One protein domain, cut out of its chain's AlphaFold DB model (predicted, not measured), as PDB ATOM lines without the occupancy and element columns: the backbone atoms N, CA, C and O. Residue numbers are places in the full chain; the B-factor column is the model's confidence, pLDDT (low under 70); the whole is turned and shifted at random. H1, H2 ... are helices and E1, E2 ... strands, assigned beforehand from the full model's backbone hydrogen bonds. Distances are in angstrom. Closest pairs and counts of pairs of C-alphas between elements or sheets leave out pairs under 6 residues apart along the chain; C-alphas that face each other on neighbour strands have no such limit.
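What this domain is: This is residues 2 to 73 of the 92 residues of an uncharacterized protein of Paenibacillus illinoisensis (UniProt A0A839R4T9). With little regular structure, this is a small meander of three strands, E1, E2 and E3, each the antiparallel neighbour of the one before, with a short helix, H1, beyond the E1 edge; residues 59 to 73 fold back along H1. The printed part has 72 residues, 20 in named elements, ordered E1, E2, E3, H1; the class is mixed. It is only just compact, close to loose: radius of gyration of the C-alphas 13.4 A, spans 37 by 28 by 17 A.

Where its parts are: Find C-alpha 20 at (-17.523, -37.672, 4.378); from there E2, residues 20 to 24, runs 13.5 A. E1 is residues 9 to 11, 7.0 A, and E3 residues 31 to 34, 9.8 A. H1, residues 51 to 58, runs 10.7 A to C-alpha 58 at (-6.071, -42.086, 13.260).

How they stand to each other: In hairpin E1 and E2, antiparallel at 171 degrees, N 11 and O 20 are within hydrogen-bond range, 2.9 A. In hairpin E2 and E3, antiparallel at 153 degrees, look at N 32 and O 23, 2.8 A. E1 and E3 are apart. H1 only grazes the sheet, with residues 53 to 57; its closest C-alphas to E1 are Leu 57 and Gly 11, 7.0 A. Every O i to N i+4 pair in H1 is within range.

The domain as a whole: The farthest C-alphas, Asp 27 and Tyr 70, are 39.4 A apart. The printed part has no cut; the E3 to H1 link is long, 16 residues. Residues 2 to 4 have pLDDT under 70.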
ATOM      1  N   ASN A   2     -12.284 -23.208  12.635       60.88
ATOM      2  CA  ASN A   2     -10.943 -23.118  13.222       60.88
ATOM      3  C   ASN A   2     -10.059 -22.142  12.414       60.88
ATOM      4  O   ASN A   2     -10.309 -21.892  11.236       60.88
ATOM      5  N   SER A   3      -9.009 -21.598  13.029       63.31
ATOM      6  CA  SER A   3      -8.102 -20.612  12.412       63.31
ATOM      7  C   SER A   3      -7.351 -21.116  11.169       63.31
ATOM      8  O   SER A   3      -6.691 -20.331  10.497       63.31
ATOM      9  N   ARG A   4      -7.452 -22.413  10.849       68.38
ATOM     10  CA  ARG A   4      -6.827 -23.053   9.683       68.38
ATOM     11  C   ARG A   4      -7.810 -23.322   8.539       68.38
ATOM     12  O   ARG A   4      -7.399 -23.886   7.533       68.38
ATOM     13  N   ASN A   5      -9.082 -22.943   8.696       79.31
ATOM     14  CA  ASN A   5     -10.163 -23.198   7.740       79.31
ATOM     15  C   ASN A   5     -10.265 -24.673   7.293       79.31
ATOM     16  O   ASN A   5     -10.644 -24.979   6.167       79.31
ATOM     17  N   ALA A   6      -9.880 -25.586   8.185       86.12
ATOM     18  CA  ALA A   6      -9.847 -27.023   7.952       86.12
ATOM     19  C   ALA A   6     -11.096 -27.678   8.572       86.12
ATOM     20  O   ALA A   6     -11.489 -27.255   9.666       86.12
ATOM     21  N   PRO A   7     -11.709 -28.711   7.957       91.31
ATOM     22  CA  PRO A   7     -12.706 -29.532   8.642       91.31
ATOM     23  C   PRO A   7     -12.186 -30.123   9.958       91.31
ATOM     24  O   PRO A   7     -10.979 -30.226  10.189       91.31
ATOM     25  N   VAL A   8     -13.120 -30.507  10.832       91.75
ATOM     26  CA  VAL A   8     -12.809 -31.182  12.105       91.75
ATOM     27  C   VAL A   8     -12.222 -32.563  11.825       91.75
ATOM     28  O   VAL A   8     -11.271 -32.997  12.478       91.75
ATOM     29  N   LEU A   9     -12.801 -33.245  10.839       92.69
ATOM     30  CA  LEU A   9     -12.398 -34.549  10.347       92.69
ATOM     31  C   LEU A   9     -12.957 -34.722   8.930       92.69
ATOM     32  O   LEU A   9     -14.000 -34.161   8.601       92.69
ATOM     33  N   TYR A  10     -12.284 -35.509   8.106       95.56
ATOM     34  CA  TYR A  10     -12.860 -36.046   6.884       95.56
ATOM     35  C   TYR A  10     -12.369 -37.485   6.690       95.56
ATOM     36  O   TYR A  10     -11.348 -37.865   7.274       95.56
ATOM     37  N   GLY A  11     -13.120 -38.274   5.932       97.00
ATOM     38  CA  GLY A  11     -12.794 -39.651   5.570       97.00
ATOM     39  C   GLY A  11     -14.046 -40.483   5.297       97.00
ATOM     40  O   GLY A  11     -15.147 -40.014   5.557       97.00
ATOM     41  N   ASP A  12     -13.896 -41.699   4.777       98.31
ATOM     42  CA  ASP A  12     -14.994 -42.681   4.685       98.31
ATOM     43  C   ASP A  12     -15.374 -43.125   6.105       98.31
ATOM     44  O   ASP A  12     -14.567 -43.727   6.828       98.31
ATOM     45  N   LEU A  13     -16.575 -42.736   6.533       97.50
ATOM     46  CA  LEU A  13     -17.132 -43.022   7.854       97.50
ATOM     47  C   LEU A  13     -18.421 -43.835   7.762       97.50
ATOM     48  O   LEU A  13     -18.737 -44.569   8.703       97.50
ATOM     49  N   LEU A  14     -19.193 -43.652   6.687       97.88
ATOM     50  CA  LEU A  14     -20.514 -44.233   6.485       97.88
ATOM     51  C   LEU A  14     -20.732 -44.558   5.000       97.88
ATOM     52  O   LEU A  14     -20.249 -43.864   4.121       97.88
ATOM     53  N   GLY A  15     -21.612 -45.518   4.708       97.81
ATOM     54  CA  GLY A  15     -22.075 -45.737   3.337       97.81
ATOM     55  C   GLY A  15     -21.071 -46.507   2.479       97.81
ATOM     56  O   GLY A  15     -20.738 -47.646   2.810       97.81
ATOM     57  N   ASP A  16     -20.696 -45.939   1.331       98.00
ATOM     58  CA  ASP A  16     -19.706 -46.527   0.423       98.00
ATOM     59  C   ASP A  16     -18.328 -45.864   0.572       98.00
ATOM     60  O   ASP A  16     -18.043 -45.241   1.578       98.00
ATOM     61  N   TRP A  17     -17.435 -46.049  -0.399       97.38
ATOM     62  CA  TRP A  17     -16.016 -45.706  -0.275       97.38
ATOM     63  C   TRP A  17     -15.687 -44.208  -0.282       97.38
ATOM     64  O   TRP A  17     -14.527 -43.841  -0.090       97.38
ATOM     65  N   ARG A  18     -16.647 -43.339  -0.609       98.19
ATOM     66  CA  ARG A  18     -16.379 -41.900  -0.738       98.19
ATOM     67  C   ARG A  18     -16.316 -41.268   0.641       98.19
ATOM     68  O   ARG A  18     -16.938 -41.727   1.583       98.19
ATOM     69  N   GLU A  19     -15.538 -40.203   0.744       98.19
ATOM     70  CA  GLU A  19     -15.231 -39.607   2.036       98.19
ATOM     71  C   GLU A  19     -16.301 -38.595   2.461       98.19
ATOM     72  O   GLU A  19     -16.662 -37.687   1.706       98.19
ATOM     73  N   GLU A  20     -16.758 -38.707   3.705       98.31
ATOM     74  CA  GLU A  20     -17.523 -37.672   4.378       98.31
ATOM     75  C   GLU A  20     -16.629 -36.529   4.866       98.31
ATOM     76  O   GLU A  20     -15.432 -36.687   5.123       98.31
ATOM     77  N   VAL A  21     -17.245 -35.369   5.101       96.62
ATOM     78  CA  VAL A  21     -16.602 -34.236   5.773       96.62
ATOM     79  C   VAL A  21     -17.414 -33.823   6.996       96.62
ATOM     80  O   VAL A  21     -18.617 -33.577   6.911       96.62
ATOM     81  N   LEU A  22     -16.744 -33.720   8.143       95.69
ATOM     82  CA  LEU A  22     -17.317 -33.288   9.411       95.69
ATOM     83  C   LEU A  22     -16.915 -31.841   9.705       95.69
ATOM     84  O   LEU A  22     -15.736 -31.525   9.906       95.69
ATOM     85  N   TYR A  23     -17.914 -30.968   9.787       94.56
ATOM     86  CA  TYR A  23     -17.748 -29.579  10.200       94.56
ATOM     87  C   TYR A  23     -18.464 -29.301  11.512       94.56
ATOM     88  O   TYR A  23     -19.474 -29.915  11.841       94.56
ATOM     89  N   GLU A  24     -17.954 -28.320  12.236       93.81
ATOM     90  CA  GLU A  24     -18.616 -27.735  13.393       93.81
ATOM     91  C   GLU A  24     -19.356 -26.461  12.974       93.81
ATOM     92  O   GLU A  24     -18.868 -25.698  12.129       93.81
ATOM     93  N   THR A  25     -20.535 -26.219  13.550       93.50
ATOM     94  CA  THR A  25     -21.271 -24.969  13.325       93.50
ATOM     95  C   THR A  25     -20.516 -23.764  13.884       93.50
ATOM     96  O   THR A  25     -19.690 -23.867  14.787       93.50
ATOM     97  N   SER A  26     -20.787 -22.572  13.349       90.81
ATOM     98  CA  SER A  26     -20.113 -21.343  13.792       90.81
ATOM     99  C   SER A  26     -20.381 -20.980  15.256       90.81
ATOM    100  O   SER A  26     -19.601 -20.225  15.830       90.81
ATOM    101  N   ASP A  27     -21.458 -21.501  15.842       94.12
ATOM    102  CA  ASP A  27     -21.830 -21.326  17.245       94.12
ATOM    103  C   ASP A  27     -21.372 -22.477  18.161       94.12
ATOM    104  O   ASP A  27     -21.693 -22.450  19.347       94.12
ATOM    105  N   PHE A  28     -20.610 -23.449  17.638       92.19
ATOM    106  CA  PHE A  28     -20.023 -24.574  18.385       92.19
ATOM    107  C   PHE A  28     -21.049 -25.487  19.083       92.19
ATOM    108  O   PHE A  28     -20.740 -26.133  20.085       92.19
ATOM    109  N   LYS A  29     -22.293 -25.535  18.592       96.75
ATOM    110  CA  LYS A  29     -23.363 -26.351  19.197       96.75
ATOM    111  C   LYS A  29     -23.572 -27.699  18.529       96.75
ATOM    112  O   LYS A  29     -24.115 -28.604  19.156       96.75
ATOM    113  N   GLU A  30     -23.183 -27.828  17.266       97.44
ATOM    114  CA  GLU A  30     -23.475 -29.011  16.466       97.44
ATOM    115  C   GLU A  30     -22.270 -29.427  15.628       97.44
ATOM    116  O   GLU A  30     -21.495 -28.602  15.137       97.44
ATOM    117  N   LEU A  31     -22.192 -30.734  15.389       96.69
ATOM    118  CA  LEU A  31     -21.370 -31.309  14.339       96.69
ATOM    119  C   LEU A  31     -22.274 -31.700  13.170       96.69
ATOM    120  O   LEU A  31     -23.303 -32.349  13.353       96.69
ATOM    121  N   ARG A  32     -21.880 -31.303  11.962       97.00
ATOM    122  CA  ARG A  32     -22.588 -31.595  10.717       97.00
ATOM    123  C   ARG A  32     -21.711 -32.463   9.839       97.00
ATOM    124  O   ARG A  32     -20.645 -32.036   9.395       97.00
ATOM    125  N   LEU A  33     -22.178 -33.686   9.628       97.94
ATOM    126  CA  LEU A  33     -21.553 -34.650   8.742       97.94
ATOM    127  C   LEU A  33     -22.186 -34.538   7.357       97.94
ATOM    128  O   LEU A  33     -23.404 -34.642   7.217       97.94
ATOM    129  N   TYR A  34     -21.355 -34.324   6.348       98.19
ATOM    130  CA  TYR A  34     -21.768 -34.237   4.957       98.19
ATOM    131  C   TYR A  34     -21.264 -35.466   4.213       98.19
ATOM    132  O   TYR A  34     -20.074 -35.759   4.266       98.19
ATOM    133  N   THR A  35     -22.167 -36.140   3.503       98.56
ATOM    134  CA  THR A  35     -21.860 -37.239   2.579       98.56
ATOM    135  C   THR A  35     -22.300 -36.857   1.169       98.56
ATOM    136  O   THR A  35     -23.115 -35.944   0.980       98.56
ATOM    137  N   THR A  36     -21.757 -37.537   0.166       98.31
ATOM    138  CA  THR A  36     -22.140 -37.320  -1.228       98.31
ATOM    139  C   THR A  36     -23.453 -38.022  -1.567       98.31
ATOM    140  O   THR A  36     -23.750 -39.110  -1.085       98.31
ATOM    141  N   THR A  37     -24.239 -37.407  -2.446       98.31
ATOM    142  CA  THR A  37     -25.437 -38.013  -3.053       98.31
ATOM    143  C   THR A  37     -25.239 -38.336  -4.532       98.31
ATOM    144  O   THR A  37     -26.148 -38.842  -5.189       98.31
ATOM    145  N   ILE A  38     -24.055 -38.040  -5.073       98.62
ATOM    146  CA  ILE A  38     -23.696 -38.366  -6.452       98.62
ATOM    147  C   ILE A  38     -23.643 -39.895  -6.547       98.62
ATOM    148  O   ILE A  38     -22.992 -40.495  -5.705       98.62
ATOM    149  N   PRO A  39     -24.301 -40.564  -7.501       98.12
ATOM    150  CA  PRO A  39     -24.221 -42.019  -7.632       98.12
ATOM    151  C   PRO A  39     -22.851 -42.472  -8.166       98.12
ATOM    152  O   PRO A  39     -22.167 -41.719  -8.858       98.12
ATOM    153  N   SER A  40     -22.455 -43.711  -7.867       96.00
ATOM    154  CA  SER A  40     -21.257 -44.347  -8.427       96.00
ATOM    155  C   SER A  40     -21.556 -45.794  -8.810       96.00
ATOM    156  O   SER A  40     -22.293 -46.491  -8.113       96.00
ATOM    157  N   ASP A  41     -20.987 -46.230  -9.928       95.94
ATOM    158  CA  ASP A  41     -20.932 -47.618 -10.389       95.94
ATOM    159  C   ASP A  41     -19.705 -48.373  -9.843       95.94
ATOM    160  O   ASP A  41     -19.622 -49.597  -9.955       95.94
ATOM    161  N   VAL A  42     -18.771 -47.662  -9.203       95.00
ATOM    162  CA  VAL A  42     -17.572 -48.234  -8.591       95.00
ATOM    163  C   VAL A  42     -17.887 -48.729  -7.188       95.00
ATOM    164  O   VAL A  42     -18.262 -47.963  -6.298       95.00
ATOM    165  N   ARG A  43     -17.647 -50.022  -6.966       94.75
ATOM    166  CA  ARG A  43     -17.720 -50.653  -5.649       94.75
ATOM    167  C   ARG A  43     -16.338 -51.132  -5.224       94.75
ATOM    168  O   ARG A  43     -15.769 -52.016  -5.853       94.75
ATOM    169  N   ILE A  44     -15.845 -50.592  -4.117       96.25
ATOM    170  CA  ILE A  44     -14.631 -51.049  -3.430       96.25
ATOM    171  C   ILE A  44     -14.923 -51.216  -1.936       96.25
ATOM    172  O   ILE A  44     -15.994 -50.837  -1.454       96.25
ATOM    173  N   TYR A  45     -13.998 -51.829  -1.200       97.25
ATOM    174  CA  TYR A  45     -14.102 -51.918   0.255       97.25
ATOM    175  C   TYR A  45     -14.044 -50.525   0.888       97.25
ATOM    176  O   TYR A  45     -13.357 -49.646   0.375       97.25
ATOM    177  N   THR A  46     -14.723 -50.363   2.026       97.81
ATOM    178  CA  THR A  46     -14.602 -49.160   2.861       97.81
ATOM    179  C   THR A  46     -13.125 -48.848   3.124       97.81
ATOM    180  O   THR A  46     -12.336 -49.743   3.454       97.81
ATOM    181  N   LEU A  47     -12.722 -47.595   2.931       97.88
ATOM    182  CA  LEU A  47     -11.333 -47.161   3.031       97.88
ATOM    183  C   LEU A  47     -10.749 -47.377   4.441       97.88
ATOM    184  O   LEU A  47      -9.583 -47.754   4.536       97.88
ATOM    185  N   PRO A  48     -11.510 -47.280   5.550       97.69
ATOM    186  CA  PRO A  48     -11.080 -47.753   6.867       97.69
ATOM    187  C   PRO A  48     -10.628 -49.219   6.968       97.69
ATOM    188  O   PRO A  48      -9.988 -49.574   7.959       97.69
ATOM    189  N   HIS A  49     -10.937 -50.085   5.997       97.25
ATOM    190  CA  HIS A  49     -10.376 -51.441   5.930       97.25
ATOM    191  C   HIS A  49      -9.029 -51.504   5.188       97.25
ATOM    192  O   HIS A  49      -8.352 -52.530   5.249       97.25
ATOM    193  N   ASN A  50      -8.598 -50.422   4.536       97.38
ATOM    194  CA  ASN A  50      -7.240 -50.256   4.030       97.38
ATOM    195  C   ASN A  50      -6.299 -49.826   5.184       97.38
ATOM    196  O   ASN A  50      -6.525 -48.771   5.783       97.38
ATOM    197  N   PRO A  51      -5.241 -50.593   5.522       95.56
ATOM    198  CA  PRO A  51      -4.379 -50.288   6.667       95.56
ATOM    199  C   PRO A  51      -3.697 -48.913   6.622       95.56
ATOM    200  O   PRO A  51      -3.640 -48.233   7.649       95.56
ATOM    201  N   ALA A  52      -3.192 -48.481   5.461       96.00
ATOM    202  CA  ALA A  52      -2.542 -47.174   5.335       96.00
ATOM    203  C   ALA A  52      -3.545 -46.029   5.512       96.00
ATOM    204  O   ALA A  52      -3.298 -45.116   6.306       96.00
ATOM    205  N   TYR A  53      -4.710 -46.132   4.870       97.69
ATOM    206  CA  TYR A  53      -5.777 -45.146   5.007       97.69
ATOM    207  C   TYR A  53      -6.271 -45.061   6.458       97.69
ATOM    208  O   TYR A  53      -6.356 -43.976   7.038       97.69
ATOM    209  N   ARG A  54      -6.524 -46.214   7.095       96.88
ATOM    210  CA  ARG A  54      -6.987 -46.295   8.487       96.88
ATOM    211  C   ARG A  54      -5.988 -45.705   9.476       96.88
ATOM    212  O   ARG A  54      -6.412 -45.081  10.457       96.88
ATOM    213  N   ASN A  55      -4.694 -45.902   9.229       95.69
ATOM    214  CA  ASN A  55      -3.623 -45.282  10.003       95.69
ATOM    215  C   ASN A  55      -3.616 -43.766   9.805       95.69
ATOM    216  O   ASN A  55      -3.607 -43.038  10.796       95.69
ATOM    217  N   GLY A  56      -3.711 -43.285   8.561       95.81
ATOM    218  CA  GLY A  56      -3.834 -41.856   8.261       95.81
ATOM    219  C   GLY A  56      -5.002 -41.206   9.006       95.81
ATOM    220  O   GLY A  56      -4.826 -40.172   9.646       95.81
ATOM    221  N   LEU A  57      -6.167 -41.862   9.019       95.25
ATOM    222  CA  LEU A  57      -7.375 -41.378   9.698       95.25
ATOM    223  C   LEU A  57      -7.181 -41.223  11.222       95.25
ATOM    224  O   LEU A  57      -7.766 -40.333  11.857       95.25
ATOM    225  N   ALA A  58      -6.361 -42.092  11.826       92.88
ATOM    226  CA  ALA A  58      -6.071 -42.086  13.260       92.88
ATOM    227  C   ALA A  58      -5.064 -41.003  13.679       92.88
ATOM    228  O   ALA A  58      -5.112 -40.543  14.822       92.88
ATOM    229  N   VAL A  59      -4.158 -40.597  12.786       89.19
ATOM    230  CA  VAL A  59      -3.102 -39.623  13.093       89.19
ATOM    231  C   VAL A  59      -3.697 -38.220  13.231       89.19
ATOM    232  O   VAL A  59      -4.539 -37.792  12.442       89.19
ATOM    233  N   LYS A  60      -3.251 -37.480  14.252       81.00
ATOM    234  CA  LYS A  60      -3.656 -36.091  14.514       81.00
ATOM    235  C   LYS A  60      -2.430 -35.178  14.492       81.00
ATOM    236  O   LYS A  60      -1.360 -35.552  14.960       81.00
ATOM    237  N   GLY A  61      -2.592 -33.979  13.940       85.50
ATOM    238  CA  GLY A  61      -1.515 -33.009  13.738       85.50
ATOM    239  C   GLY A  61      -1.982 -31.842  12.869       85.50
ATOM    240  O   GLY A  61      -3.144 -31.429  12.943       85.50
ATOM    241  N   TYR A  62      -1.103 -31.312  12.017       87.88
ATOM    242  CA  TYR A  62      -1.583 -30.594  10.834       87.88
ATOM    243  C   TYR A  62      -2.301 -31.601   9.945       87.88
ATOM    244  O   TYR A  62      -1.759 -32.665   9.667       87.88
ATOM    245  N   MET A  63      -3.534 -31.294   9.555       87.44
ATOM    246  CA  MET A  63      -4.329 -32.218   8.756       87.44
ATOM    247  C   MET A  63      -3.639 -32.466   7.413       87.44
ATOM    248  O   MET A  63      -3.180 -31.519   6.774       87.44
ATOM    249  N   GLN A  64      -3.529 -33.733   7.033       90.38
ATOM    250  CA  GLN A  64      -2.890 -34.202   5.806       90.38
ATOM    251  C   GLN A  64      -3.832 -35.152   5.073       90.38
ATOM    252  O   GLN A  64      -4.796 -35.643   5.664       90.38
ATOM    253  N   SER A  65      -3.530 -35.407   3.800       90.81
ATOM    254  CA  SER A  65      -4.302 -36.328   2.979       90.81
ATOM    255  C   SER A  65      -4.292 -37.756   3.532       90.81
ATOM    256  O   SER A  65      -3.240 -38.272   3.909       90.81
ATOM    257  N   LEU A  66      -5.457 -38.402   3.538       95.06
ATOM    258  CA  LEU A  66      -5.610 -39.829   3.809       95.06
ATOM    259  C   LEU A  66      -5.335 -40.609   2.519       95.06
ATOM    260  O   LEU A  66      -6.031 -40.420   1.527       95.06
ATOM    261  N   LEU A  67      -4.300 -41.449   2.511       95.81
ATOM    262  CA  LEU A  67      -3.880 -42.189   1.319       95.81
ATOM    263  C   LEU A  67      -4.069 -43.694   1.514       95.81
ATOM    264  O   LEU A  67      -3.768 -44.233   2.581       95.81
ATOM    265  N   THR A  68      -4.539 -44.368   0.468       96.81
ATOM    266  CA  THR A  68      -4.587 -45.830   0.380       96.81
ATOM    267  C   THR A  68      -3.197 -46.416   0.124       96.81
ATOM    268  O   THR A  68      -2.325 -45.763  -0.443       96.81
ATOM    269  N   ASP A  69      -2.989 -47.680   0.504       94.94
ATOM    270  CA  ASP A  69      -1.769 -48.437   0.155       94.94
ATOM    271  C   ASP A  69      -1.758 -48.984  -1.288       94.94
ATOM    272  O   ASP A  69      -0.780 -49.595  -1.721       94.94
ATOM    273  N   TYR A  70      -2.827 -48.733  -2.044       94.94
ATOM    274  CA  TYR A  70      -2.945 -49.017  -3.468       94.94
ATOM    275  C   TYR A  70      -3.332 -47.757  -4.247       94.94
ATOM    276  O   TYR A  70      -3.848 -46.792  -3.686       94.94
ATOM    277  N   TYR A  71      -3.104 -47.774  -5.560       95.31
ATOM    278  CA  TYR A  71      -3.528 -46.700  -6.456       95.31
ATOM    279  C   TYR A  71      -5.057 -46.655  -6.575       95.31
ATOM    280  O   TYR A  71      -5.666 -47.610  -7.058       95.31
ATOM    281  N   LEU A  72      -5.659 -45.542  -6.149       95.62
ATOM    282  CA  LEU A  72      -7.083 -45.253  -6.304       95.62
ATOM    283  C   LEU A  72      -7.276 -44.101  -7.291       95.62
ATOM    284  O   LEU A  72      -7.098 -42.937  -6.944       95.62
ATOM    285  N   GLY A  73      -7.615 -44.440  -8.532       95.12
ATOM    286  CA  GLY A  73      -7.784 -43.477  -9.614       95.12
ATOM    287  C   GLY A  73      -8.274 -44.137 -10.897       95.12
ATOM    288  O   GLY A  73      -8.691 -45.295 -10.895       95.12
TER     289      GLY A  73